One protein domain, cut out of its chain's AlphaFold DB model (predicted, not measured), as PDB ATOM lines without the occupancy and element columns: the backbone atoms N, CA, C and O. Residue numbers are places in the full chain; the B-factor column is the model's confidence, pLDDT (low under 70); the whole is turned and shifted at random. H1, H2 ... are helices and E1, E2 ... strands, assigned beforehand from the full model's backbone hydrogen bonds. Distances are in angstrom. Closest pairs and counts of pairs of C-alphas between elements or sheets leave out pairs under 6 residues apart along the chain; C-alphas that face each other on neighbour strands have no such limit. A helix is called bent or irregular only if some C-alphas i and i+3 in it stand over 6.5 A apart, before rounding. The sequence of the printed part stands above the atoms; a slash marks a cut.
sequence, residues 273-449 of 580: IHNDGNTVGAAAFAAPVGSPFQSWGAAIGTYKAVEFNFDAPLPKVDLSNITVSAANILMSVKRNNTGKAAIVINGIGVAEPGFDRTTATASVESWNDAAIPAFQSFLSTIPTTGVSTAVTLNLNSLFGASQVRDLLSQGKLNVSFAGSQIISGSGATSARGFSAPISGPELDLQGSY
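What this domain is: This is residues 273 to 449 of the 580 residues of the protein "Fibronectin type-III domain-containing protein" of Proteobacteria bacterium (UniProt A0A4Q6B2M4). Two four-stranded sheets stand partly face to face in an uneven sandwich: E1, E6, E3 and E4 make one, and the long bent E2 with E5, E7 and E8 makes the other. H2 covers the side between E4 and E5, H4 caps one end between the sheets, and H1 packs on E7 and E1. The 177 printed residues run H1 E1 E2 E3 E4 H2 E5 H3 H4 E6 E7 E8; the class is mixed, with under half in named elements. The first sheet, in the order E1 E6 E3 E4, is antiparallel, and the second is branched with antiparallel pairs. The whole is compact, with a radius of gyration of the C-alphas of 15.5 A and spans of 46 by 42 by 29 A.

Where its parts are: After residues 273 to 291, H1, residues 292 to 296, begins with C-alpha 292 at (114.075, 194.406, 198.396). E1 is residues 304 to 310, 20.5 A long, and E2 residues 322 to 335, 35.3 A. E3, residues 342 to 345, and E4, residues 348 to 351, precede H2, residues 369 to 380, 17.4 A and irregular: C-alphas 370 and 373 are 7.2 A apart. E5 is residues 389 to 394, H3 395 to 399 and H4 401 to 408. E6, residues 413 to 419, is 20.3 A long, E7 is residues 421 to 425, and E8, residues 442 to 449, 22.2 A, ends with C-alpha 449 at (119.765, 182.698, 227.509).

How they stand to each other: In the first sheet N 308 and O 415 of E1 and E6 are 3.0 A apart, N 344 and O 416 of E3 and E6 2.8 A, and N 343 and O 350 of the hairpin E3 and E4 2.9 A, within hydrogen-bond range. E2 bends by 62 degrees at residue 332, and the second sheet is twisted. E5 lies on one side of E2, with N 331 and O 391 3.0 A apart; E8, with N 328 and O 444 2.8 A apart, and E7, with N 334 and O 422 2.9 A apart, lie on the other side. H2 and H3 touch through residues 371 to 375 of H2, the closest C-alphas being those of Ala 371 and Leu 398, 5.2 A. H4 stands at the second sheet's level, at a height of 2.9 A, and H1 only just so, at 3.6 A. Every O i to N i+4 pair is within range in H1, H3 and H4, and 6 of 8 in H2.

The domain as a whole: The C-alphas farthest apart are those of Gly 301 and Val 317, 46.4 A. The printed part has no cut; the links E1 to E2, E4 to H2 and E7 to E8 are long. The mean pLDDT of the printed part is 83.6, and 33 residues are under 70, among them 276 to 282, 296 to 303 and 424 to 438.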
ATOM      1  N   ILE A 273     111.753 186.474 208.642       84.25
ATOM      2  CA  ILE A 273     111.611 187.008 207.283       84.25
ATOM      3  C   ILE A 273     111.439 188.524 207.362       84.25
ATOM      4  O   ILE A 273     110.839 189.031 208.309       84.25
ATOM      5  N   HIS A 274     112.005 189.269 206.411       80.62
ATOM      6  CA  HIS A 274     111.933 190.728 206.482       80.62
ATOM      7  C   HIS A 274     110.481 191.233 206.443       80.62
ATOM      8  O   HIS A 274     109.635 190.723 205.702       80.62
ATOM      9  N   ASN A 275     110.212 192.293 207.198       72.12
ATOM     10  CA  ASN A 275     108.967 193.037 207.106       72.12
ATOM     11  C   ASN A 275     109.139 194.177 206.079       72.12
ATOM     12  O   ASN A 275     110.133 194.909 206.087       72.12
ATOM     13  N   ASP A 276     108.199 194.279 205.141       58.72
ATOM     14  CA  ASP A 276     108.130 195.262 204.049       58.72
ATOM     15  C   ASP A 276     107.161 196.424 204.345       58.72
ATOM     16  O   ASP A 276     106.982 197.311 203.507       58.72
ATOM     17  N   GLY A 277     106.588 196.466 205.554       51.81
ATOM     18  CA  GLY A 277     105.900 197.629 206.108       51.81
ATOM     19  C   GLY A 277     106.870 198.793 206.326       51.81
ATOM     20  O   GLY A 277     107.439 198.939 207.406       51.81
ATOM     21  N   ASN A 278     107.082 199.582 205.269       44.75
ATOM     22  CA  ASN A 278     108.029 200.699 205.210       44.75
ATOM     23  C   ASN A 278     107.951 201.657 206.416       44.75
ATOM     24  O   ASN A 278     106.873 201.996 206.897       44.75
ATOM     25  N   THR A 279     109.120 202.197 206.780       45.41
ATOM     26  CA  THR A 279     109.391 203.203 207.827       45.41
ATOM     27  C   THR A 279     109.212 202.759 209.287       45.41
ATOM     28  O   THR A 279     108.149 202.891 209.886       45.41
ATOM     29  N   VAL A 280     110.339 202.400 209.909       46.44
ATOM     30  CA  VAL A 280     110.675 202.900 211.250       46.44
ATOM     31  C   VAL A 280     111.755 203.966 211.057       46.44
ATOM     32  O   VAL A 280     112.855 203.664 210.601       46.44
ATOM     33  N   GLY A 281     111.433 205.224 211.362       58.72
ATOM     34  CA  GLY A 281     112.340 206.359 211.164       58.72
ATOM     35  C   GLY A 281     112.442 206.865 209.716       58.72
ATOM     36  O   GLY A 281     111.631 206.534 208.852       58.72
ATOM     37  N   ALA A 282     113.432 207.731 209.475       68.19
ATOM     38  CA  ALA A 282     113.765 208.249 208.149       68.19
ATOM     39  C   ALA A 282     114.876 207.406 207.503       68.19
ATOM     40  O   ALA A 282     115.783 206.959 208.206       68.19
ATOM     41  N   ALA A 283     114.840 207.253 206.178       77.00
ATOM     42  CA  ALA A 283     115.801 206.449 205.420       77.00
ATOM     43  C   ALA A 283     117.263 206.801 205.742       77.00
ATOM     44  O   ALA A 283     117.621 207.980 205.779       77.00
ATOM     45  N   ALA A 284     118.128 205.797 205.914       86.56
ATOM     46  CA  ALA A 284     119.543 206.006 206.260       86.56
ATOM     47  C   ALA A 284     120.363 206.745 205.181       86.56
ATOM     48  O   ALA A 284     121.383 207.370 205.476       86.56
ATOM     49  N   PHE A 285     119.914 206.707 203.925       86.88
ATOM     50  CA  PHE A 285     120.595 207.311 202.781       86.88
ATOM     51  C   PHE A 285     119.615 208.155 201.963       86.88
ATOM     52  O   PHE A 285     118.485 207.738 201.730       86.88
ATOM     53  N   ALA A 286     120.053 209.315 201.468       83.69
ATOM     54  CA  ALA A 286     119.208 210.268 200.734       83.69
ATOM     55  C   ALA A 286     118.859 209.840 199.286       83.69
ATOM     56  O   ALA A 286     118.354 210.638 198.495       83.69
ATOM     57  N   ALA A 287     119.163 208.596 198.910       76.25
ATOM     58  CA  ALA A 287     118.871 208.031 197.596       76.25
ATOM     59  C   ALA A 287     117.421 207.512 197.508       76.25
ATOM     60  O   ALA A 287     116.796 207.261 198.539       76.25
ATOM     61  N   PRO A 288     116.885 207.265 196.297       76.31
ATOM     62  CA  PRO A 288     115.625 206.547 196.143       76.31
ATOM     63  C   PRO A 288     115.695 205.167 196.813       76.31
ATOM     64  O   PRO A 288     116.435 204.286 196.361       76.31
ATOM     65  N   VAL A 289     114.924 205.002 197.888       76.62
ATOM     66  CA  VAL A 289     114.744 203.730 198.597       76.62
ATOM     67  C   VAL A 289     113.762 202.864 197.816       76.62
ATOM     68  O   VAL A 289     112.674 203.317 197.460       76.62
ATOM     69  N   GLY A 290     114.133 201.615 197.553       74.56
ATOM     70  CA  GLY A 290     113.205 200.575 197.107       74.56
ATOM     71  C   GLY A 290     113.085 199.473 198.154       74.56
ATOM     72  O   GLY A 290     114.055 199.183 198.854       74.56
ATOM     73  N   SER A 291     111.929 198.805 198.219       75.69
ATOM     74  CA  SER A 291     111.848 197.533 198.948       75.69
ATOM     75  C   SER A 291     112.744 196.478 198.272       75.69
ATOM     76  O   SER A 291     113.012 196.595 197.067       75.69
ATOM     77  N   PRO A 292     113.198 195.424 198.980       75.69
ATOM     78  CA  PRO A 292     114.075 194.406 198.396       75.69
ATOM     79  C   PRO A 292     113.529 193.811 197.086       75.69
ATOM     80  O   PRO A 292     114.252 193.733 196.089       75.69
ATOM     81  N   PHE A 293     112.225 193.514 197.042       72.25
ATOM     82  CA  PHE A 293     111.524 193.059 195.839       72.25
ATOM     83  C   PHE A 293     111.569 194.082 194.692       72.25
ATOM     84  O   PHE A 293     111.974 193.746 193.579       72.25
ATOM     85  N   GLN A 294     111.203 195.342 194.954       72.56
ATOM     86  CA  GLN A 294     111.203 196.403 193.937       72.56
ATOM     87  C   GLN A 294     112.613 196.727 193.424       72.56
ATOM     88  O   GLN A 294     112.776 197.142 192.275       72.56
ATOM     89  N   SER A 295     113.644 196.528 194.252       70.81
ATOM     90  CA  SER A 295     115.033 196.727 193.842       70.81
ATOM     91  C   SER A 295     115.456 195.728 192.753       70.81
ATOM     92  O   SER A 295     116.131 196.109 191.796       70.81
ATOM     93  N   TRP A 296     115.006 194.470 192.852       69.25
ATOM     94  CA  TRP A 296     115.507 193.337 192.067       69.25
ATOM     95  C   TRP A 296     115.263 193.446 190.555       69.25
ATOM     96  O   TRP A 296     116.092 192.973 189.766       69.25
ATOM     97  N   GLY A 297     114.151 194.084 190.170       65.88
ATOM     98  CA  GLY A 297     113.753 194.337 188.781       65.88
ATOM     99  C   GLY A 297     114.410 195.562 188.133       65.88
ATOM    100  O   GLY A 297     114.158 195.834 186.961       65.88
ATOM    101  N   ALA A 298     115.238 196.317 188.862       67.25
ATOM    102  CA  ALA A 298     115.929 197.482 188.318       67.25
ATOM    103  C   ALA A 298     117.242 197.114 187.604       67.25
ATOM    104  O   ALA A 298     117.961 196.196 188.004       67.25
ATOM    105  N   ALA A 299     117.595 197.892 186.579       61.09
ATOM    106  CA  ALA A 299     118.924 197.846 185.983       61.09
ATOM    107  C   ALA A 299     119.985 198.402 186.949       61.09
ATOM    108  O   ALA A 299     119.747 199.369 187.679       61.09
ATOM    109  N   ILE A 300     121.178 197.807 186.919       62.38
ATOM    110  CA  ILE A 300     122.337 198.241 187.701       62.38
ATOM    111  C   ILE A 300     122.953 199.458 186.994       62.38
ATOM    112  O   ILE A 300     123.556 199.308 185.934       62.38
ATOM    113  N   GLY A 301     122.790 200.666 187.546       58.81
ATOM    114  CA  GLY A 301     123.279 201.885 186.884       58.81
ATOM    115  C   GLY A 301     123.330 203.147 187.747       58.81
ATOM    116  O   GLY A 301     124.311 203.879 187.676       58.81
ATOM    117  N   THR A 302     122.326 203.393 188.592       63.38
ATOM    118  CA  THR A 302     122.330 204.513 189.550       63.38
ATOM    119  C   THR A 302     122.527 204.038 190.985       63.38
ATOM    120  O   THR A 302     122.180 202.909 191.335       63.38
ATOM    121  N   TYR A 303     123.074 204.923 191.820       65.44
ATOM    122  CA  TYR A 303     123.108 204.765 193.274       65.44
ATOM    123  C   TYR A 303     121.677 204.632 193.810       65.44
ATOM    124  O   TYR A 303     120.830 205.493 193.551       65.44
ATOM    125  N   LYS A 304     121.404 203.544 194.530       73.62
ATOM    126  CA  LYS A 304     120.112 203.266 195.166       73.62
ATOM    127  C   LYS A 304     120.307 202.885 196.624       73.62
ATOM    128  O   LYS A 304     121.371 202.385 196.992       73.62
ATOM    129  N   ALA A 305     119.250 203.080 197.404       80.75
ATOM    130  CA  ALA A 305     119.117 202.509 198.733       80.75
ATOM    131  C   ALA A 305     118.123 201.334 198.711       80.75
ATOM    132  O   ALA A 305     117.140 201.348 197.964       80.75
ATOM    133  N   VAL A 306     118.376 200.323 199.539       82.75
ATOM    134  CA  VAL A 306     117.435 199.238 199.841       82.75
ATOM    135  C   VAL A 306     117.321 199.141 201.351       82.75
ATOM    136  O   VAL A 306     118.333 198.978 202.030       82.75
ATOM    137  N   GLU A 307     116.100 199.242 201.863       84.25
ATOM    138  CA  GLU A 307     115.807 199.246 203.295       84.25
ATOM    139  C   GLU A 307     114.795 198.150 203.634       84.25
ATOM    140  O   GLU A 307     113.868 197.873 202.868       84.25
ATOM    141  N   PHE A 308     115.012 197.488 204.763       84.31
ATOM    142  CA  PHE A 308     114.149 196.448 205.310       84.31
ATOM    143  C   PHE A 308     114.373 196.339 206.822       84.31
ATOM    144  O   PHE A 308     115.374 196.820 207.350       84.31
ATOM    145  N   ASN A 309     113.442 195.713 207.538       87.19
ATOM    146  CA  ASN A 309     113.581 195.483 208.974       87.19
ATOM    147  C   ASN A 309     113.204 194.050 209.352       87.19
ATOM    148  O   ASN A 309     112.430 193.397 208.648       87.19
ATOM    149  N   PHE A 310     113.753 193.581 210.469       88.38
ATOM    150  CA  PHE A 310     113.299 192.371 211.149       88.38
ATOM    151  C   PHE A 310     112.709 192.751 212.501       88.38
ATOM    152  O   PHE A 310     113.338 193.476 213.277       88.38
ATOM    153  N   ASP A 311     111.519 192.238 212.785       85.00
ATOM    154  CA  ASP A 311     110.925 192.278 214.115       85.00
ATOM    155  C   ASP A 311     111.385 191.012 214.848       85.00
ATOM    156  O   ASP A 311     110.798 189.941 214.703       85.00
ATOM    157  N   ALA A 312     112.556 191.111 215.482       88.12
ATOM    158  CA  ALA A 312     113.334 189.976 215.969       88.12
ATOM    159  C   ALA A 312     113.553 190.072 217.490       88.12
ATOM    160  O   ALA A 312     114.679 190.338 217.926       88.12
ATOM    161  N   PRO A 313     112.490 189.905 218.303       87.00
ATOM    162  CA  PRO A 313     112.582 190.033 219.750       87.00
ATOM    163  C   PRO A 313     113.582 189.033 220.343       87.00
ATOM    164  O   PRO A 313     113.718 187.893 219.890       87.00
ATOM    165  N   LEU A 314     114.285 189.485 221.381       91.12
ATOM    166  CA  LEU A 314     115.102 188.632 222.238       91.12
ATOM    167  C   LEU A 314     114.244 188.069 223.386       91.12
ATOM    168  O   LEU A 314     113.330 188.770 223.830       91.12
ATOM    169  N   PRO A 315     114.566 186.868 223.910       92.06
ATOM    170  CA  PRO A 315     113.894 186.309 225.081       92.06
ATOM    171  C   PRO A 315     113.873 187.289 226.255       92.06
ATOM    172  O   PRO A 315     114.862 187.972 226.526       92.06
ATOM    173  N   LYS A 316     112.749 187.332 226.972       91.44
ATOM    174  CA  LYS A 316     112.452 188.310 228.029       91.44
ATOM    175  C   LYS A 316     113.190 188.047 229.355       91.44
ATOM    176  O   LYS A 316     112.582 187.846 230.402       91.44
ATOM    177  N   VAL A 317     114.518 188.088 229.306       92.94
ATOM    178  CA  VAL A 317     115.442 188.069 230.454       92.94
ATOM    179  C   VAL A 317     116.402 189.265 230.377       92.94
ATOM    180  O   VAL A 317     116.408 190.001 229.388       92.94
ATOM    181  N   ASP A 318     117.232 189.477 231.399       90.94
ATOM    182  CA  ASP A 318     118.246 190.536 231.374       90.94
ATOM    183  C   ASP A 318     119.272 190.336 230.250       90.94
ATOM    184  O   ASP A 318     119.832 189.254 230.064       90.94
ATOM    185  N   LEU A 319     119.549 191.413 229.506       92.44
ATOM    186  CA  LEU A 319     120.371 191.380 228.289       92.44
ATOM    187  C   LEU A 319     121.798 190.863 228.537       92.44
ATOM    188  O   LEU A 319     122.383 190.225 227.662       92.44
ATOM    189  N   SER A 320     122.353 191.075 229.734       93.31
ATOM    190  CA  SER A 320     123.648 190.510 230.147       93.31
ATOM    191  C   SER A 320     123.703 188.987 230.016       93.31
ATOM    192  O   SER A 320     124.761 188.439 229.717       93.31
ATOM    193  N   ASN A 321     122.562 188.318 230.192       95.19
ATOM    194  CA  ASN A 321     122.448 186.866 230.280       95.19
ATOM    195  C   ASN A 321     122.080 186.228 228.928       95.19
ATOM    196  O   ASN A 321     121.916 185.010 228.846       95.19
ATOM    197  N   ILE A 322     121.960 187.040 227.869       96.75
ATOM    198  CA  ILE A 322     121.669 186.617 226.495       96.75
ATOM    199  C   ILE A 322     122.963 186.626 225.671       96.75
ATOM    200  O   ILE A 322     123.677 187.629 225.612       96.75
ATOM    201  N   THR A 323     123.236 185.516 224.985       97.56
ATOM    202  CA  THR A 323     124.354 185.352 224.046       97.56
ATOM    203  C   THR A 323     123.821 185.064 222.646       97.56
ATOM    204  O   THR A 323     123.162 184.052 222.434       97.56
ATOM    205  N   VAL A 324     124.140 185.916 221.670       98.06
ATOM    206  CA  VAL A 324     123.797 185.700 220.253       98.06
ATOM    207  C   VAL A 324     124.924 184.911 219.584       98.06
ATOM    208  O   VAL A 324     125.967 185.471 219.251       98.06
ATOM    209  N   SER A 325     124.745 183.602 219.400       97.69
ATOM    210  CA  SER A 325     125.754 182.721 218.795       97.69
ATOM    211  C   SER A 325     125.816 182.868 217.271       97.69
ATOM    212  O   SER A 325     126.908 182.840 216.698       97.69
ATOM    213  N   ALA A 326     124.676 183.115 216.620       97.75
ATOM    214  CA  ALA A 326     124.592 183.433 215.200       97.75
ATOM    215  C   ALA A 326     123.605 184.577 214.941       97.75
ATOM    216  O   ALA A 326     122.534 184.636 215.534       97.75
ATOM    217  N   ALA A 327     123.966 185.462 214.014       97.81
ATOM    218  CA  ALA A 327     123.098 186.507 213.484       97.81
ATOM    219  C   ALA A 327     123.469 186.728 212.018       97.81
ATOM    220  O   ALA A 327     124.437 187.418 211.700       97.81
ATOM    221  N   ASN A 328     122.748 186.057 211.131       96.88
ATOM    222  CA  ASN A 328     123.101 185.880 209.731       96.88
ATOM    223  C   ASN A 328     121.966 186.398 208.844       96.88
ATOM    224  O   ASN A 328     120.880 185.826 208.843       96.88
ATOM    225  N   ILE A 329     122.214 187.446 208.055       94.50
ATOM    226  CA  ILE A 329     121.265 187.909 207.034       94.50
ATOM    227  C   ILE A 329     121.533 187.142 205.735       94.50
ATOM    228  O   ILE A 329     122.566 187.342 205.094       94.50
ATOM    229  N   LEU A 330     120.604 186.266 205.352       92.19
ATOM    230  CA  LEU A 330     120.620 185.491 204.113       92.19
ATOM    231  C   LEU A 330     119.880 186.276 203.019       92.19
ATOM    232  O   LEU A 330     118.722 186.659 203.185       92.19
ATOM    233  N   MET A 331     120.534 186.500 201.879       88.62
ATOM    234  CA  MET A 331     120.018 187.343 200.790       88.62
ATOM    235  C   MET A 331     120.663 186.994 199.444       88.62
ATOM    236  O   MET A 331     121.731 186.394 199.403       88.62
ATOM    237  N   SER A 332     120.047 187.404 198.334       86.50
ATOM    238  CA  SER A 332     120.684 187.409 197.010       86.50
ATOM    239  C   SER A 332     121.051 188.830 196.609       86.50
ATOM    240  O   SER A 332     120.183 189.708 196.564       86.50
ATOM    241  N   VAL A 333     122.320 189.050 196.269       85.69
ATOM    242  CA  VAL A 333     122.854 190.363 195.888       85.69
ATOM    243  C   VAL A 333     123.372 190.335 194.450       85.69
ATOM    244  O   VAL A 333     123.990 189.361 194.022       85.69
ATOM    245  N   LYS A 334     123.136 191.420 193.704       84.25
ATOM    246  CA  LYS A 334     123.822 191.750 192.442       84.25
ATOM    247  C   LYS A 334     124.718 192.967 192.690       84.25
ATOM    248  O   LYS A 334     124.256 193.931 193.304       84.25
ATOM    249  N   ARG A 335     125.961 192.966 192.197       83.31
ATOM    250  CA  ARG A 335     126.924 194.076 192.366       83.31
ATOM    251  C   ARG A 335     127.558 194.488 191.034       83.31
ATOM    252  O   ARG A 335     127.848 193.633 190.201       83.31
ATOM    253  N   ASN A 336     127.797 195.789 190.847       76.50
ATOM    254  CA  ASN A 336     128.549 196.315 189.700       76.50
ATOM    255  C   ASN A 336     130.069 196.368 189.948       76.50
ATOM    256  O   ASN A 336     130.527 196.387 191.088       76.50
ATOM    257  N   ASN A 337     130.854 196.499 188.880       69.31
ATOM    258  CA  ASN A 337     132.299 196.767 188.939       69.31
ATOM    259  C   ASN A 337     132.660 198.235 189.232       69.31
ATOM    260  O   ASN A 337     133.822 198.552 189.477       69.31
ATOM    261  N   THR A 338     131.670 199.123 189.218       67.25
ATOM    262  CA  THR A 338     131.794 200.560 189.479       67.25
ATOM    263  C   THR A 338     131.005 200.942 190.726       67.25
ATOM    264  O   THR A 338     129.964 200.354 191.011       67.25
ATOM    265  N   GLY A 339     131.483 201.941 191.471       75.25
ATOM    266  CA  GLY A 339     130.848 202.420 192.703       75.25
ATOM    267  C   GLY A 339     131.304 201.708 193.983       75.25
ATOM    268  O   GLY A 339     131.985 200.684 193.954       75.25
ATOM    269  N   LYS A 340     130.939 202.308 195.116       87.19
ATOM    270  CA  LYS A 340     131.236 201.857 196.484       87.19
ATOM    271  C   LYS A 340     129.931 201.574 197.216       87.19
ATOM    272  O   LYS A 340     128.898 202.129 196.839       87.19
ATOM    273  N   ALA A 341     129.981 200.755 198.258       89.19
ATOM    274  CA  ALA A 341     128.822 200.426 199.077       89.19
ATOM    275  C   ALA A 341     128.984 200.778 200.561       89.19
ATOM    276  O   ALA A 341     130.098 200.900 201.077       89.19
ATOM    277  N   ALA A 342     127.844 200.892 201.236       92.44
ATOM    278  CA  ALA A 342     127.715 200.988 202.679       92.44
ATOM    279  C   ALA A 342     126.490 200.202 203.164       92.44
ATOM    280  O   ALA A 342     125.537 199.975 202.416       92.44
ATOM    281  N   ILE A 343     126.529 199.824 204.435       93.69
ATOM    282  CA  ILE A 343     125.419 199.271 205.207       93.69
ATOM    283  C   ILE A 343     125.228 200.130 206.460       93.69
ATOM    284  O   ILE A 343     126.202 200.634 207.014       93.69
ATOM    285  N   VAL A 344     123.990 200.295 206.909       93.62
ATOM    286  CA  VAL A 344     123.621 200.889 208.197       93.62
ATOM    287  C   VAL A 344     122.684 199.916 208.901       93.62
ATOM    288  O   VAL A 344     121.701 199.478 208.305       93.62
ATOM    289  N   ILE A 345     122.979 199.581 210.158       93.19
ATOM    290  CA  ILE A 345     122.095 198.782 211.017       93.19
ATOM    291  C   ILE A 345     121.810 199.571 212.290       93.19
ATOM    292  O   ILE A 345     122.749 199.923 213.000       93.19
ATOM    293  N   ASN A 346     120.529 199.868 212.554       91.56
ATOM    294  CA  ASN A 346     120.057 200.662 213.702       91.56
ATOM    295  C   ASN A 346     121.002 201.834 214.056       91.56
ATOM    296  O   ASN A 346     121.555 201.905 215.151       91.56
ATOM    297  N   GLY A 347     121.221 202.730 213.084       91.31
ATOM    298  CA  GLY A 347     122.039 203.941 213.229       91.31
ATOM    299  C   GLY A 347     123.548 203.773 213.009       91.31
ATOM    300  O   GLY A 347     124.233 204.765 212.759       91.31
ATOM    301  N   ILE A 348     124.082 202.547 213.047       94.88
ATOM    302  CA  ILE A 348     125.524 202.280 212.925       94.88
ATOM    303  C   ILE A 348     125.887 201.953 211.473       94.88
ATOM    304  O   ILE A 348     125.527 200.898 210.949       94.88
ATOM    305  N   GLY A 349     126.616 202.862 210.825       95.31
ATOM    306  CA  GLY A 349     127.096 202.725 209.452       95.31
ATOM    307  C   GLY A 349     128.455 202.030 209.330       95.31
ATOM    308  O   GLY A 349     129.367 202.271 210.119       95.31
ATOM    309  N   VAL A 350     128.632 201.226 208.281       96.69
ATOM    310  CA  VAL A 350     129.918 200.674 207.821       96.69
ATOM    311  C   VAL A 350     130.006 200.881 206.310       96.69
ATOM    312  O   VAL A 350     129.057 200.583 205.587       96.69
ATOM    313  N   ALA A 351     131.124 201.408 205.809       93.94
ATOM    314  CA  ALA A 351     131.269 201.785 204.400       93.94
ATOM    315  C   ALA A 351     132.606 201.349 203.799       93.94
ATOM    316  O   ALA A 351     133.642 201.411 204.460       93.94
ATOM    317  N   GLU A 352     132.606 200.979 202.517       91.31
ATOM    318  CA  GLU A 352     133.848 200.748 201.777       91.31
ATOM    319  C   GLU A 352     134.716 202.023 201.726       91.31
ATOM    320  O   GLU A 352     134.189 203.120 201.514       91.31
ATOM    321  N   PRO A 353     136.056 201.910 201.810       91.31
ATOM    322  CA  PRO A 353     136.954 203.044 201.621       91.31
ATOM    323  C   PRO A 353     136.703 203.752 200.282       91.31
ATOM    324  O   PRO A 353     136.777 203.128 199.216       91.31
ATOM    325  N   GLY A 354     136.403 205.053 200.342       89.12
ATOM    326  CA  GLY A 354     136.026 205.887 199.193       89.12
ATOM    327  C   GLY A 354     134.517 206.018 198.931       89.12
ATOM    328  O   GLY A 354     134.143 206.584 197.910       89.12
ATOM    329  N   PHE A 355     133.650 205.497 199.804       90.56
ATOM    330  CA  PHE A 355     132.210 205.778 199.782       90.56
ATOM    331  C   PHE A 355     131.907 207.225 200.209       90.56
ATOM    332  O   PHE A 355     132.481 207.719 201.182       90.56
ATOM    333  N   ASP A 356     130.967 207.885 199.527       89.94
ATOM    334  CA  ASP A 356     130.555 209.254 199.853       89.94
ATOM    335  C   ASP A 356     129.547 209.296 201.015       89.94
ATOM    336  O   ASP A 356     128.326 209.197 200.842       89.94
ATOM    337  N   ARG A 357     130.089 209.487 202.222       92.25
ATOM    338  CA  ARG A 357     129.324 209.624 203.469       92.25
ATOM    339  C   ARG A 357     128.451 210.886 203.518       92.25
ATOM    340  O   ARG A 357     127.568 210.935 204.364       92.25
ATOM    341  N   THR A 358     128.627 211.871 202.629       88.81
ATOM    342  CA  THR A 358     127.767 213.074 202.597       88.81
ATOM    343  C   THR A 358     126.359 212.793 202.060       88.81
ATOM    344  O   THR A 358     125.450 213.589 202.270       88.81
ATOM    345  N   THR A 359     126.155 211.631 201.425       84.12
ATOM    346  CA  THR A 359     124.839 211.151 200.962       84.12
ATOM    347  C   THR A 359     124.023 210.416 202.038       84.12
ATOM    348  O   THR A 359     122.873 210.039 201.792       84.12
ATOM    349  N   ALA A 360     124.604 210.189 203.220       89.19
ATOM    350  CA  ALA A 360     123.903 209.643 204.379       89.19
ATOM    351  C   ALA A 360     123.010 210.708 205.036       89.19
ATOM    352  O   ALA A 360     123.291 211.904 204.967       89.19
ATOM    353  N   THR A 361     121.926 210.279 205.680       89.94
ATOM    354  CA  THR A 361     121.026 211.176 206.422       89.94
ATOM    355  C   THR A 361     121.398 211.239 207.907       89.94
ATOM    356  O   THR A 361     122.274 210.515 208.380       89.94
ATOM    357  N   ALA A 362     120.679 212.063 208.675       85.31
ATOM    358  CA  ALA A 362     120.780 212.100 210.136       85.31
ATOM    359  C   ALA A 362     120.365 210.784 210.839       85.31
ATOM    360  O   ALA A 362     120.547 210.672 212.047       85.31
ATOM    361  N   SER A 363     119.835 209.795 210.107       86.31
ATOM    362  CA  SER A 363     119.615 208.432 210.614       86.31
ATOM    363  C   SER A 363     120.891 207.576 210.624       86.31
ATOM    364  O   SER A 363     120.846 206.436 211.080       86.31
ATOM    365  N   VAL A 364     122.028 208.087 210.132       93.00
ATOM    366  CA  VAL A 364     123.352 207.498 210.392       93.00
ATOM    367  C   VAL A 364     123.983 208.235 211.564       93.00
ATOM    368  O   VAL A 364     124.542 209.321 211.428       93.00
ATOM    369  N   GLU A 365     123.852 207.626 212.734       91.94
ATOM    370  CA  GLU A 365     124.221 208.183 214.035       91.94
ATOM    371  C   GLU A 365     125.727 208.041 214.309       91.94
ATOM    372  O   GLU A 365     126.322 208.863 215.004       91.94
ATOM    373  N   SER A 366     126.363 207.003 213.753       95.06
ATOM    374  CA  SER A 366     127.805 206.762 213.874       95.06
ATOM    375  C   SER A 366     128.363 205.943 212.704       95.06
ATOM    376  O   SER A 366     127.624 205.239 212.017       95.06
ATOM    377  N   TRP A 367     129.682 206.011 212.493       96.56
ATOM    378  CA  TRP A 367     130.410 205.163 211.542       96.56
ATOM    379  C   TRP A 367     131.384 204.248 212.290       96.56
ATOM    380  O   TRP A 367     132.274 204.729 212.990       96.56
ATOM    381  N   ASN A 368     131.237 202.932 212.128       96.62
ATOM    382  CA  ASN A 368     132.145 201.933 212.686       96.62
ATOM    383  C   ASN A 368     133.222 201.558 211.655       96.62
ATOM    384  O   ASN A 368     133.099 200.584 210.909       96.62
ATOM    385  N   ASP A 369     134.304 202.336 211.635       95.94
ATOM    386  CA  ASP A 369     135.422 202.117 210.711       95.94
ATOM    387  C   ASP A 369     136.252 200.860 211.047       95.94
ATOM    388  O   ASP A 369     136.929 200.317 210.174       95.94
ATOM    389  N   ALA A 370     136.143 200.322 212.269       95.81
ATOM    390  CA  ALA A 370     136.780 199.059 212.650       95.81
ATOM    391  C   ALA A 370     136.113 197.831 211.995       95.81
ATOM    392  O   ALA A 370     136.773 196.815 211.788       95.81
ATOM    393  N   ALA A 371     134.838 197.934 211.601       96.44
ATOM    394  CA  ALA A 371     134.109 196.880 210.890       96.44
ATOM    395  C   ALA A 371     134.443 196.797 209.383       96.44
ATOM    396  O   ALA A 371     134.025 195.854 208.704       96.44
ATOM    397  N   ILE A 372     135.207 197.755 208.835       96.00
ATOM    398  CA  ILE A 372     135.524 197.828 207.398       96.00
ATOM    399  C   ILE A 372     136.167 196.537 206.852       96.00
ATOM    400  O   ILE A 372     135.697 196.076 205.811       96.00
ATOM    401  N   PRO A 373     137.160 195.892 207.503       96.31
ATOM    402  CA  PRO A 373     137.757 194.660 206.980       96.31
ATOM    403  C   PRO A 373     136.759 193.498 206.890       96.31
ATOM    404  O   PRO A 373     136.782 192.735 205.923       96.31
ATOM    405  N   ALA A 374     135.839 193.383 207.855       96.25
ATOM    406  CA  ALA A 374     134.784 192.370 207.838       96.25
ATOM    407  C   ALA A 374     133.762 192.640 206.721       96.25
ATOM    408  O   ALA A 374     133.390 191.723 205.986       96.25
ATOM    409  N   PHE A 375     133.373 193.904 206.525       95.06
ATOM    410  CA  PHE A 375     132.493 194.299 205.425       95.06
ATOM    411  C   PHE A 375     133.156 194.089 204.054       95.06
ATOM    412  O   PHE A 375     132.533 193.535 203.154       95.06
ATOM    413  N   GLN A 376     134.439 194.430 203.895       92.62
ATOM    414  CA  GLN A 376     135.205 194.146 202.675       92.62
ATOM    415  C   GLN A 376     135.330 192.639 202.403       92.62
ATOM    416  O   GLN A 376     135.204 192.226 201.251       92.62
ATOM    417  N   SER A 377     135.521 191.821 203.444       94.44
ATOM    418  CA  SER A 377     135.523 190.357 203.336       94.44
ATOM    419  C   SER A 377     134.181 189.837 202.812       94.44
ATOM    420  O   SER A 377     134.151 189.177 201.773       94.44
ATOM    421  N   PHE A 378     133.059 190.238 203.420       93.44
ATOM    422  CA  PHE A 378     131.716 189.937 202.907       93.44
ATOM    423  C   PHE A 378     131.538 190.384 201.445       93.44
ATOM    424  O   PHE A 378     131.129 189.593 200.596       93.44
ATOM    425  N   LEU A 379     131.917 191.619 201.112       90.62
ATOM    426  CA  LEU A 379     131.784 192.168 199.762       90.62
ATOM    427  C   LEU A 379     132.696 191.514 198.714       90.62
ATOM    428  O   LEU A 379     132.434 191.675 197.519       90.62
ATOM    429  N   SER A 380     133.726 190.772 199.129       90.56
ATOM    430  CA  SER A 380     134.556 189.956 198.232       90.56
ATOM    431  C   SER A 380     133.861 188.663 197.781       90.56
ATOM    432  O   SER A 380     134.219 188.112 196.743       90.56
ATOM    433  N   THR A 381     132.824 188.216 198.503       91.38
ATOM    434  CA  THR A 381     132.013 187.037 198.135       91.38
ATOM    435  C   THR A 381     131.010 187.319 197.009       91.38
ATOM    436  O   THR A 381     130.449 186.382 196.445       91.38
ATOM    437  N   ILE A 382     130.790 188.595 196.660       88.94
ATOM    438  CA  ILE A 382     129.787 189.034 195.682       88.94
ATOM    439  C   ILE A 382     130.481 189.423 194.363       88.94
ATOM    440  O   ILE A 382     131.171 190.449 194.320       88.94
ATOM    441  N   PRO A 383     130.276 188.673 193.261       87.81
ATOM    442  CA  PRO A 383     130.823 189.011 191.952       87.81
ATOM    443  C   PRO A 383     130.377 190.393 191.461       87.81
ATOM    444  O   PRO A 383     129.196 190.734 191.459       87.81
ATOM    445  N   THR A 384     131.327 191.174 190.949       86.12
ATOM    446  CA  THR A 384     131.110 192.513 190.372       86.12
ATOM    447  C   THR A 384     130.584 192.487 188.927       86.12
ATOM    448  O   THR A 384     130.689 193.467 188.191       86.12
ATOM    449  N   THR A 385     130.028 191.352 188.499       81.94
ATOM    450  CA  THR A 385     129.592 191.058 187.124       81.94
ATOM    451  C   THR A 385     128.096 191.297 186.891       81.94
ATOM    452  O   THR A 385     127.578 190.947 185.834       81.94
ATOM    453  N   GLY A 386     127.369 191.833 187.878       79.69
ATOM    454  CA  GLY A 386     125.907 191.971 187.845       79.69
ATOM    455  C   GLY A 386     125.125 190.657 187.988       79.69
ATOM    456  O   GLY A 386     123.893 190.679 188.018       79.69
ATOM    457  N   VAL A 387     125.821 189.521 188.108       83.00
ATOM    458  CA  VAL A 387     125.234 188.208 188.410       83.00
ATOM    459  C   VAL A 387     124.597 188.231 189.802       83.00
ATOM    460  O   VAL A 387     125.100 188.878 190.718       83.00
ATOM    461  N   SER A 388     123.473 187.531 189.959       85.06
ATOM    462  CA  SER A 388     122.808 187.359 191.254       85.06
ATOM    463  C   SER A 388     123.511 186.255 192.040       85.06
ATOM    464  O   SER A 388     123.650 185.141 191.537       85.06
ATOM    465  N   THR A 389     123.951 186.538 193.262       87.44
ATOM    466  CA  THR A 389     124.652 185.569 194.118       87.44
ATOM    467  C   THR A 389     124.006 185.533 195.496       87.44
ATOM    468  O   THR A 389     123.841 186.573 196.131       87.44
ATOM    469  N   ALA A 390     123.621 184.334 195.940       89.06
ATOM    470  CA  ALA A 390     123.143 184.100 197.296       89.06
ATOM    471  C   ALA A 390     124.326 184.185 198.271       89.06
ATOM    472  O   ALA A 390     125.341 183.517 198.075       89.06
ATOM    473  N   VAL A 391     124.200 185.025 199.294       91.12
ATOM    474  CA  VAL A 391     125.245 185.323 200.277       91.12
ATOM    475  C   VAL A 391     124.664 185.448 201.682       91.12
ATOM    476  O   VAL A 391     123.483 185.749 201.869       91.12
ATOM    477  N   THR A 392     125.534 185.259 202.670       94.44
ATOM    478  CA  THR A 392     125.218 185.422 204.090       94.44
ATOM    479  C   THR A 392     126.067 186.547 204.665       94.44
ATOM    480  O   THR A 392     127.295 186.464 204.646       94.44
ATOM    481  N   LEU A 393     125.428 187.583 205.207       95.31
ATOM    482  CA  LEU A 393     126.108 188.595 206.009       95.31
ATOM    483  C   LEU A 393     126.039 188.209 207.488       95.31
ATOM    484  O   LEU A 393     124.967 188.231 208.088       95.31
ATOM    485  N   ASN A 394     127.191 187.893 208.077       97.19
ATOM    486  CA  ASN A 394     127.310 187.600 209.501       97.19
ATOM    487  C   ASN A 394     127.478 188.907 210.300       97.19
ATOM    488  O   ASN A 394     128.509 189.578 210.207       97.19
ATOM    489  N   LEU A 395     126.468 189.267 211.095       97.69
ATOM    490  CA  LEU A 395     126.465 190.479 211.918       97.69
ATOM    491  C   LEU A 395     127.423 190.371 213.110       97.69
ATOM    492  O   LEU A 395     128.060 191.361 213.468       97.69
ATOM    493  N   ASN A 396     127.604 189.171 213.670       97.25
ATOM    494  CA  ASN A 396     128.601 188.928 214.717       97.25
ATOM    495  C   ASN A 396     130.029 189.174 214.194       97.25
ATOM    496  O   ASN A 396     130.891 189.573 214.971       97.25
ATOM    497  N   SER A 397     130.283 189.004 212.890       95.44
ATOM    498  CA  SER A 397     131.557 189.374 212.256       95.44
ATOM    499  C   SER A 397     131.710 190.876 211.976       95.44
ATOM    500  O   SER A 397     132.843 191.341 211.890       95.44
ATOM    501  N   LEU A 398     130.615 191.637 211.832       95.81
ATOM    502  CA  LEU A 398     130.663 193.102 211.682       95.81
ATOM    503  C   LEU A 398     130.821 193.827 213.027       95.81
ATOM    504  O   LEU A 398     131.595 194.775 213.124       95.81
ATOM    505  N   PHE A 399     130.057 193.407 214.037       96.06
ATOM    506  CA  PHE A 399     129.827 194.180 215.264       96.06
ATOM    507  C   PHE A 399     130.178 193.421 216.557       96.06
ATOM    508  O   PHE A 399     130.364 194.032 217.606       96.06
ATOM    509  N   GLY A 400     130.312 192.093 216.502       96.50
ATOM    510  CA  GLY A 400     130.461 191.245 217.688       96.50
ATOM    511  C   GLY A 400     129.125 190.963 218.387       96.50
ATOM    512  O   GLY A 400     128.219 191.794 218.404       96.50
ATOM    513  N   ALA A 401     129.003 189.772 218.982       96.56
ATOM    514  CA  ALA A 401     127.739 189.255 219.521       96.56
ATOM    515  C   ALA A 401     127.055 190.188 220.539       96.56
ATOM    516  O   ALA A 401     125.834 190.336 220.502       96.56
ATOM    517  N   SER A 402     127.825 190.856 221.408       96.62
ATOM    518  CA  SER A 402     127.286 191.818 222.378       96.62
ATOM    519  C   SER A 402     126.624 193.011 221.687       96.62
ATOM    520  O   SER A 402     125.467 193.298 221.960       96.62
ATOM    521  N   GLN A 403     127.302 193.656 220.729       95.94
ATOM    522  CA  GLN A 403     126.725 194.799 220.015       95.94
ATOM    523  C   GLN A 403     125.537 194.376 219.141       95.94
ATOM    524  O   GLN A 403     124.574 195.123 219.034       95.94
ATOM    525  N   VAL A 404     125.552 193.171 218.558       96.94
ATOM    526  CA  VAL A 404     124.397 192.631 217.818       96.94
ATOM    527  C   VAL A 404     123.186 192.433 218.731       96.94
ATOM    528  O   VAL A 404     122.089 192.862 218.378       96.94
ATOM    529  N   ARG A 405     123.371 191.850 219.922       96.88
ATOM    530  CA  ARG A 405     122.318 191.768 220.946       96.88
ATOM    531  C   ARG A 405     121.806 193.160 221.324       96.88
ATOM    532  O   ARG A 405     120.599 193.371 221.338       96.88
ATOM    533  N   ASP A 406     122.708 194.105 221.567       95.06
ATOM    534  CA  ASP A 406     122.367 195.468 221.992       95.06
ATOM    535  C   ASP A 406     121.730 196.305 220.854       95.06
ATOM    536  O   ASP A 406     121.137 197.353 221.108       95.06
ATOM    537  N   LEU A 407     121.820 195.848 219.596       94.19
ATOM    538  CA  LEU A 407     121.084 196.373 218.435       94.19
ATOM    539  C   LEU A 407     119.695 195.732 218.283       94.19
ATOM    540  O   LEU A 407     118.768 196.423 217.862       94.19
ATOM    541  N   LEU A 408     119.544 194.449 218.637       93.44
ATOM    542  CA  LEU A 408     118.267 193.718 218.668       93.44
ATOM    543  C   LEU A 408     117.380 194.156 219.845       93.44
ATOM    544  O   LEU A 408     116.168 194.273 219.706       93.44
ATOM    545  N   SER A 409     117.966 194.485 221.000       92.19
ATOM    546  CA  SER A 409     117.218 194.978 222.164       92.19
ATOM    547  C   SER A 409     116.640 196.389 221.989       92.19
ATOM    548  O   SER A 409     115.912 196.859 222.858       92.19
ATOM    549  N   GLN A 410     116.954 197.085 220.889       89.88
ATOM    550  CA  GLN A 410     116.406 198.411 220.567       89.88
ATOM    551  C   GLN A 410     115.001 198.354 219.943       89.88
ATOM    552  O   GLN A 410     114.453 199.409 219.631       89.88
ATOM    553  N   GLY A 411     114.423 197.164 219.750       85.69
ATOM    554  CA  GLY A 411     113.181 196.959 219.003       85.69
ATOM    555  C   GLY A 411     113.483 196.352 217.636       85.69
ATOM    556  O   GLY A 411     114.195 195.354 217.542       85.69
ATOM    557  N   LYS A 412     112.968 196.946 216.556       85.69
ATOM    558  CA  LYS A 412     113.193 196.396 215.210       85.69
ATOM    559  C   LYS A 412     114.652 196.526 214.785       85.69
ATOM    560  O   LYS A 412     115.266 197.578 214.969       85.69
ATOM    561  N   LEU A 413     115.194 195.490 214.147       90.25
ATOM    562  CA  LEU A 413     116.510 195.529 213.516       90.25
ATOM    563  C   LEU A 413     116.370 196.119 212.109       90.25
ATOM    564  O   LEU A 413     116.107 195.396 211.146       90.25
ATOM    565  N   ASN A 414     116.509 197.439 211.995       88.62
ATOM    566  CA  ASN A 414     116.429 198.149 210.720       88.62
ATOM    567  C   ASN A 414     117.766 198.047 209.986       88.62
ATOM    568  O   ASN A 414     118.815 198.348 210.562       88.62
ATOM    569  N   VAL A 415     117.721 197.626 208.724       90.12
ATOM    570  CA  VAL A 415     118.887 197.368 207.877       90.12
ATOM    571  C   VAL A 415     118.725 198.122 206.562       90.12
ATOM    572  O   VAL A 415     117.801 197.880 205.785       90.12
ATOM    573  N   SER A 416     119.666 199.021 206.307       88.94
ATOM    574  CA  SER A 416     119.710 199.870 205.124       88.94
ATOM    575  C   SER A 416     121.023 199.623 204.381       88.94
ATOM    576  O   SER A 416     122.095 199.680 204.978       88.94
ATOM    577  N   PHE A 417     120.973 199.375 203.076       88.62
ATOM    578  CA  PHE A 417     122.151 199.292 202.206       88.62
ATOM    579  C   PHE A 417     122.102 200.386 201.147       88.62
ATOM    580  O   PHE A 417     121.031 200.693 200.627       88.62
ATOM    581  N   ALA A 418     123.265 200.905 200.758       86.81
ATOM    582  CA  ALA A 418     123.392 201.797 199.612       86.81
ATOM    583  C   ALA A 418     124.672 201.536 198.814       86.81
ATOM    584  O   ALA A 418     125.661 201.017 199.335       86.81
ATOM    585  N   GLY A 419     124.659 201.906 197.533       81.94
ATOM    586  CA  GLY A 419     125.803 201.759 196.635       81.94
ATOM    587  C   GLY A 419     125.403 201.334 195.228       81.94
ATOM    588  O   GLY A 419     124.294 201.593 194.763       81.94
ATOM    589  N   SER A 420     126.319 200.639 194.556       71.56
ATOM    590  CA  SER A 420     126.110 199.966 193.265       71.56
ATOM    591  C   SER A 420     125.667 198.501 193.424       71.56
ATOM    592  O   SER A 420     126.129 197.603 192.710       71.56
ATOM    593  N   GLN A 421     124.790 198.259 194.400       72.19
ATOM    594  CA  GLN A 421     124.275 196.941 194.770       72.19
ATOM    595  C   GLN A 421     122.748 196.903 194.685       72.19
ATOM    596  O   GLN A 421     122.076 197.912 194.890       72.19
ATOM    597  N   ILE A 422     122.206 195.723 194.390       69.38
ATOM    598  CA  ILE A 422     120.770 195.429 194.382       69.38
ATOM    599  C   ILE A 422     120.556 194.181 195.241       69.38
ATOM    600  O   ILE A 422     121.247 193.183 195.028       69.38
ATOM    601  N   ILE A 423     119.627 194.237 196.201       70.19
ATOM    602  CA  ILE A 423     119.488 193.241 197.277       70.19
ATOM    603  C   ILE A 423     118.072 192.665 197.304       70.19
ATOM    604  O   ILE A 423     117.081 193.387 197.266       70.19
ATOM    605  N   SER A 424     117.994 191.341 197.377       66.31
ATOM    606  CA  SER A 424     116.775 190.537 197.269       66.31
ATOM    607  C   SER A 424     116.858 189.305 198.182       66.31
ATOM    608  O   SER A 424     117.850 189.125 198.886       66.31
ATOM    609  N   GLY A 425     115.825 188.461 198.214       56.91
ATOM    610  CA  GLY A 425     115.799 187.278 199.085       56.91
ATOM    611  C   GLY A 425     116.801 186.189 198.707       56.91
ATOM    612  O   GLY A 425     117.312 186.150 197.591       56.91
ATOM    613  N   SER A 426     117.092 185.292 199.648       53.66
ATOM    614  CA  SER A 426     118.059 184.188 199.498       53.66
ATOM    615  C   SER A 426     117.644 183.100 198.493       53.66
ATOM    616  O   SER A 426     118.451 182.236 198.157       53.66
ATOM    617  N   GLY A 427     116.413 183.151 197.981       56.09
ATOM    618  CA  GLY A 427     115.892 182.251 196.957       56.09
ATOM    619  C   GLY A 427     114.560 182.743 196.389       56.09
ATOM    620  O   GLY A 427     114.140 183.876 196.638       56.09
ATOM    621  N   ALA A 428     113.881 181.884 195.628       47.59
ATOM    622  CA  ALA A 428     112.513 182.144 195.197       47.59
ATOM    623  C   ALA A 428     111.556 182.009 196.393       47.59
ATOM    624  O   ALA A 428     111.416 180.924 196.948       47.59
ATOM    625  N   THR A 429     110.914 183.123 196.752       52.72
ATOM    626  CA  THR A 429     109.770 183.230 197.674       52.72
ATOM    627  C   THR A 429     109.914 182.551 199.044       52.72
ATOM    628  O   THR A 429     109.558 181.386 199.218       52.72
ATOM    629  N   SER A 430     110.307 183.327 200.056       64.12
ATOM    630  CA  SER A 430     109.932 183.054 201.455       64.12
ATOM    631  C   SER A 430     108.400 183.134 201.593       64.12
ATOM    632  O   SER A 430     107.752 183.715 200.724       64.12
ATOM    633  N   ALA A 431     107.794 182.609 202.662       64.12
ATOM    634  CA  ALA A 431     106.341 182.701 202.868       64.12
ATOM    635  C   ALA A 431     105.992 183.268 204.249       64.12
ATOM    636  O   ALA A 431     106.629 182.910 205.236       64.12
ATOM    637  N   ARG A 432     104.972 184.138 204.295       62.16
ATOM    638  CA  ARG A 432     104.513 184.880 205.492       62.16
ATOM    639  C   ARG A 432     103.364 184.199 206.253       62.16
ATOM    640  O   ARG A 432     102.663 184.848 207.020       62.16
ATOM    641  N   GLY A 433     103.105 182.933 205.935       61.47
ATOM    642  CA  GLY A 433     101.854 182.221 206.207       61.47
ATOM    643  C   GLY A 433     101.315 181.559 204.933       61.47
ATOM    644  O   GLY A 433     101.991 181.554 203.897       61.47
ATOM    645  N   PHE A 434     100.101 181.004 205.003       51.28
ATOM    646  CA  PHE A 434      99.497 180.165 203.959       51.28
ATOM    647  C   PHE A 434      99.591 180.767 202.542       51.28
ATOM    648  O   PHE A 434      98.881 181.709 202.188       51.28
ATOM    649  N   SER A 435     100.455 180.186 201.700       52.88
ATOM    650  CA  SER A 435     100.653 180.536 200.280       52.88
ATOM    651  C   SER A 435     100.962 182.015 199.960       52.88
ATOM    652  O   SER A 435     100.798 182.434 198.817       52.88
ATOM    653  N   ALA A 436     101.438 182.807 200.930       61.41
ATOM    654  CA  ALA A 436     101.716 184.240 200.763       61.41
ATOM    655  C   ALA A 436     103.221 184.519 200.520       61.41
ATOM    656  O   ALA A 436     103.969 184.668 201.495       61.41
ATOM    657  N   PRO A 437     103.698 184.590 199.257       66.00
ATOM    658  CA  PRO A 437     105.116 184.763 198.948       66.00
ATOM    659  C   PRO A 437     105.654 186.158 199.302       66.00
ATOM    660  O   PRO A 437     105.035 187.179 199.009       66.00
ATOM    661  N   ILE A 438     106.873 186.194 199.838       68.12
ATOM    662  CA  ILE A 438     107.679 187.390 200.117       68.12
ATOM    663  C   ILE A 438     108.989 187.298 199.333       68.12
ATOM    664  O   ILE A 438     109.539 186.215 199.152       68.12
ATOM    665  N   SER A 439     109.523 188.432 198.881       70.31
ATOM    666  CA  SER A 439     110.809 188.494 198.177       70.31
ATOM    667  C   SER A 439     111.755 189.502 198.824       70.31
ATOM    668  O   SER A 439     111.810 190.668 198.432       70.31
ATOM    669  N   GLY A 440     112.552 189.027 199.776       77.00
ATOM    670  CA  GLY A 440     113.602 189.801 200.428       77.00
ATOM    671  C   GLY A 440     114.332 188.996 201.506       77.00
ATOM    672  O   GLY A 440     114.126 187.784 201.592       77.00
ATOM    673  N   PRO A 441     115.249 189.629 202.254       86.31
ATOM    674  CA  PRO A 441     116.187 188.927 203.129       86.31
ATOM    675  C   PRO A 441     115.543 188.164 204.294       86.31
ATOM    676  O   PRO A 441     114.436 188.472 204.738       86.31
ATOM    677  N   GLU A 442     116.289 187.195 204.817       89.75
ATOM    678  CA  GLU A 442     115.939 186.394 205.998       89.75
ATOM    679  C   GLU A 442     117.022 186.578 207.070       89.75
ATOM    680  O   GLU A 442     118.203 186.614 206.732       89.75
ATOM    681  N   LEU A 443     116.651 186.673 208.348       93.31
ATOM    682  CA  LEU A 443     117.584 186.734 209.477       93.31
ATOM    683  C   LEU A 443     117.548 185.409 210.237       93.31
ATOM    684  O   LEU A 443     116.603 185.122 210.965       93.31
ATOM    685  N   ASP A 444     118.601 184.618 210.071       95.06
ATOM    686  CA  ASP A 444     118.897 183.432 210.868       95.06
ATOM    687  C   ASP A 444     119.613 183.869 212.156       95.06
ATOM    688  O   ASP A 444     120.779 184.281 212.131       95.06
ATOM    689  N   LEU A 445     118.867 183.856 213.259       96.75
ATOM    690  CA  LEU A 445     119.272 184.304 214.583       96.75
ATOM    691  C   LEU A 445     119.248 183.118 215.551       96.75
ATOM    692  O   LEU A 445     118.214 182.483 215.751       96.75
ATOM    693  N   GLN A 446     120.381 182.840 216.186       97.31
ATOM    694  CA  GLN A 446     120.517 181.755 217.154       97.31
ATOM    695  C   GLN A 446     121.282 182.248 218.376       97.31
ATOM    696  O   GLN A 446     122.147 183.126 218.280       97.31
ATOM    697  N   GLY A 447     120.985 181.672 219.533       97.50
ATOM    698  CA  GLY A 447     121.631 182.060 220.771       97.50
ATOM    699  C   GLY A 447     121.210 181.235 221.971       97.50
ATOM    700  O   GLY A 447     120.479 180.250 221.866       97.50
ATOM    701  N   SER A 448     121.695 181.663 223.127       96.94
ATOM    702  CA  SER A 448     121.339 181.111 224.425       96.94
ATOM    703  C   SER A 448     120.982 182.203 225.423       96.94
ATOM    704  O   SER A 448     121.374 183.362 225.273       96.94
ATOM    705  N   TYR A 449     120.209 181.824 226.435       96.31
ATOM    706  CA  TYR A 449     119.765 182.698 227.509       96.31
ATOM    707  C   TYR A 449     119.649 181.927 228.827       96.31
ATOM    708  O   TYR A 449     119.523 180.702 228.848       96.31
TER     709      TYR A 449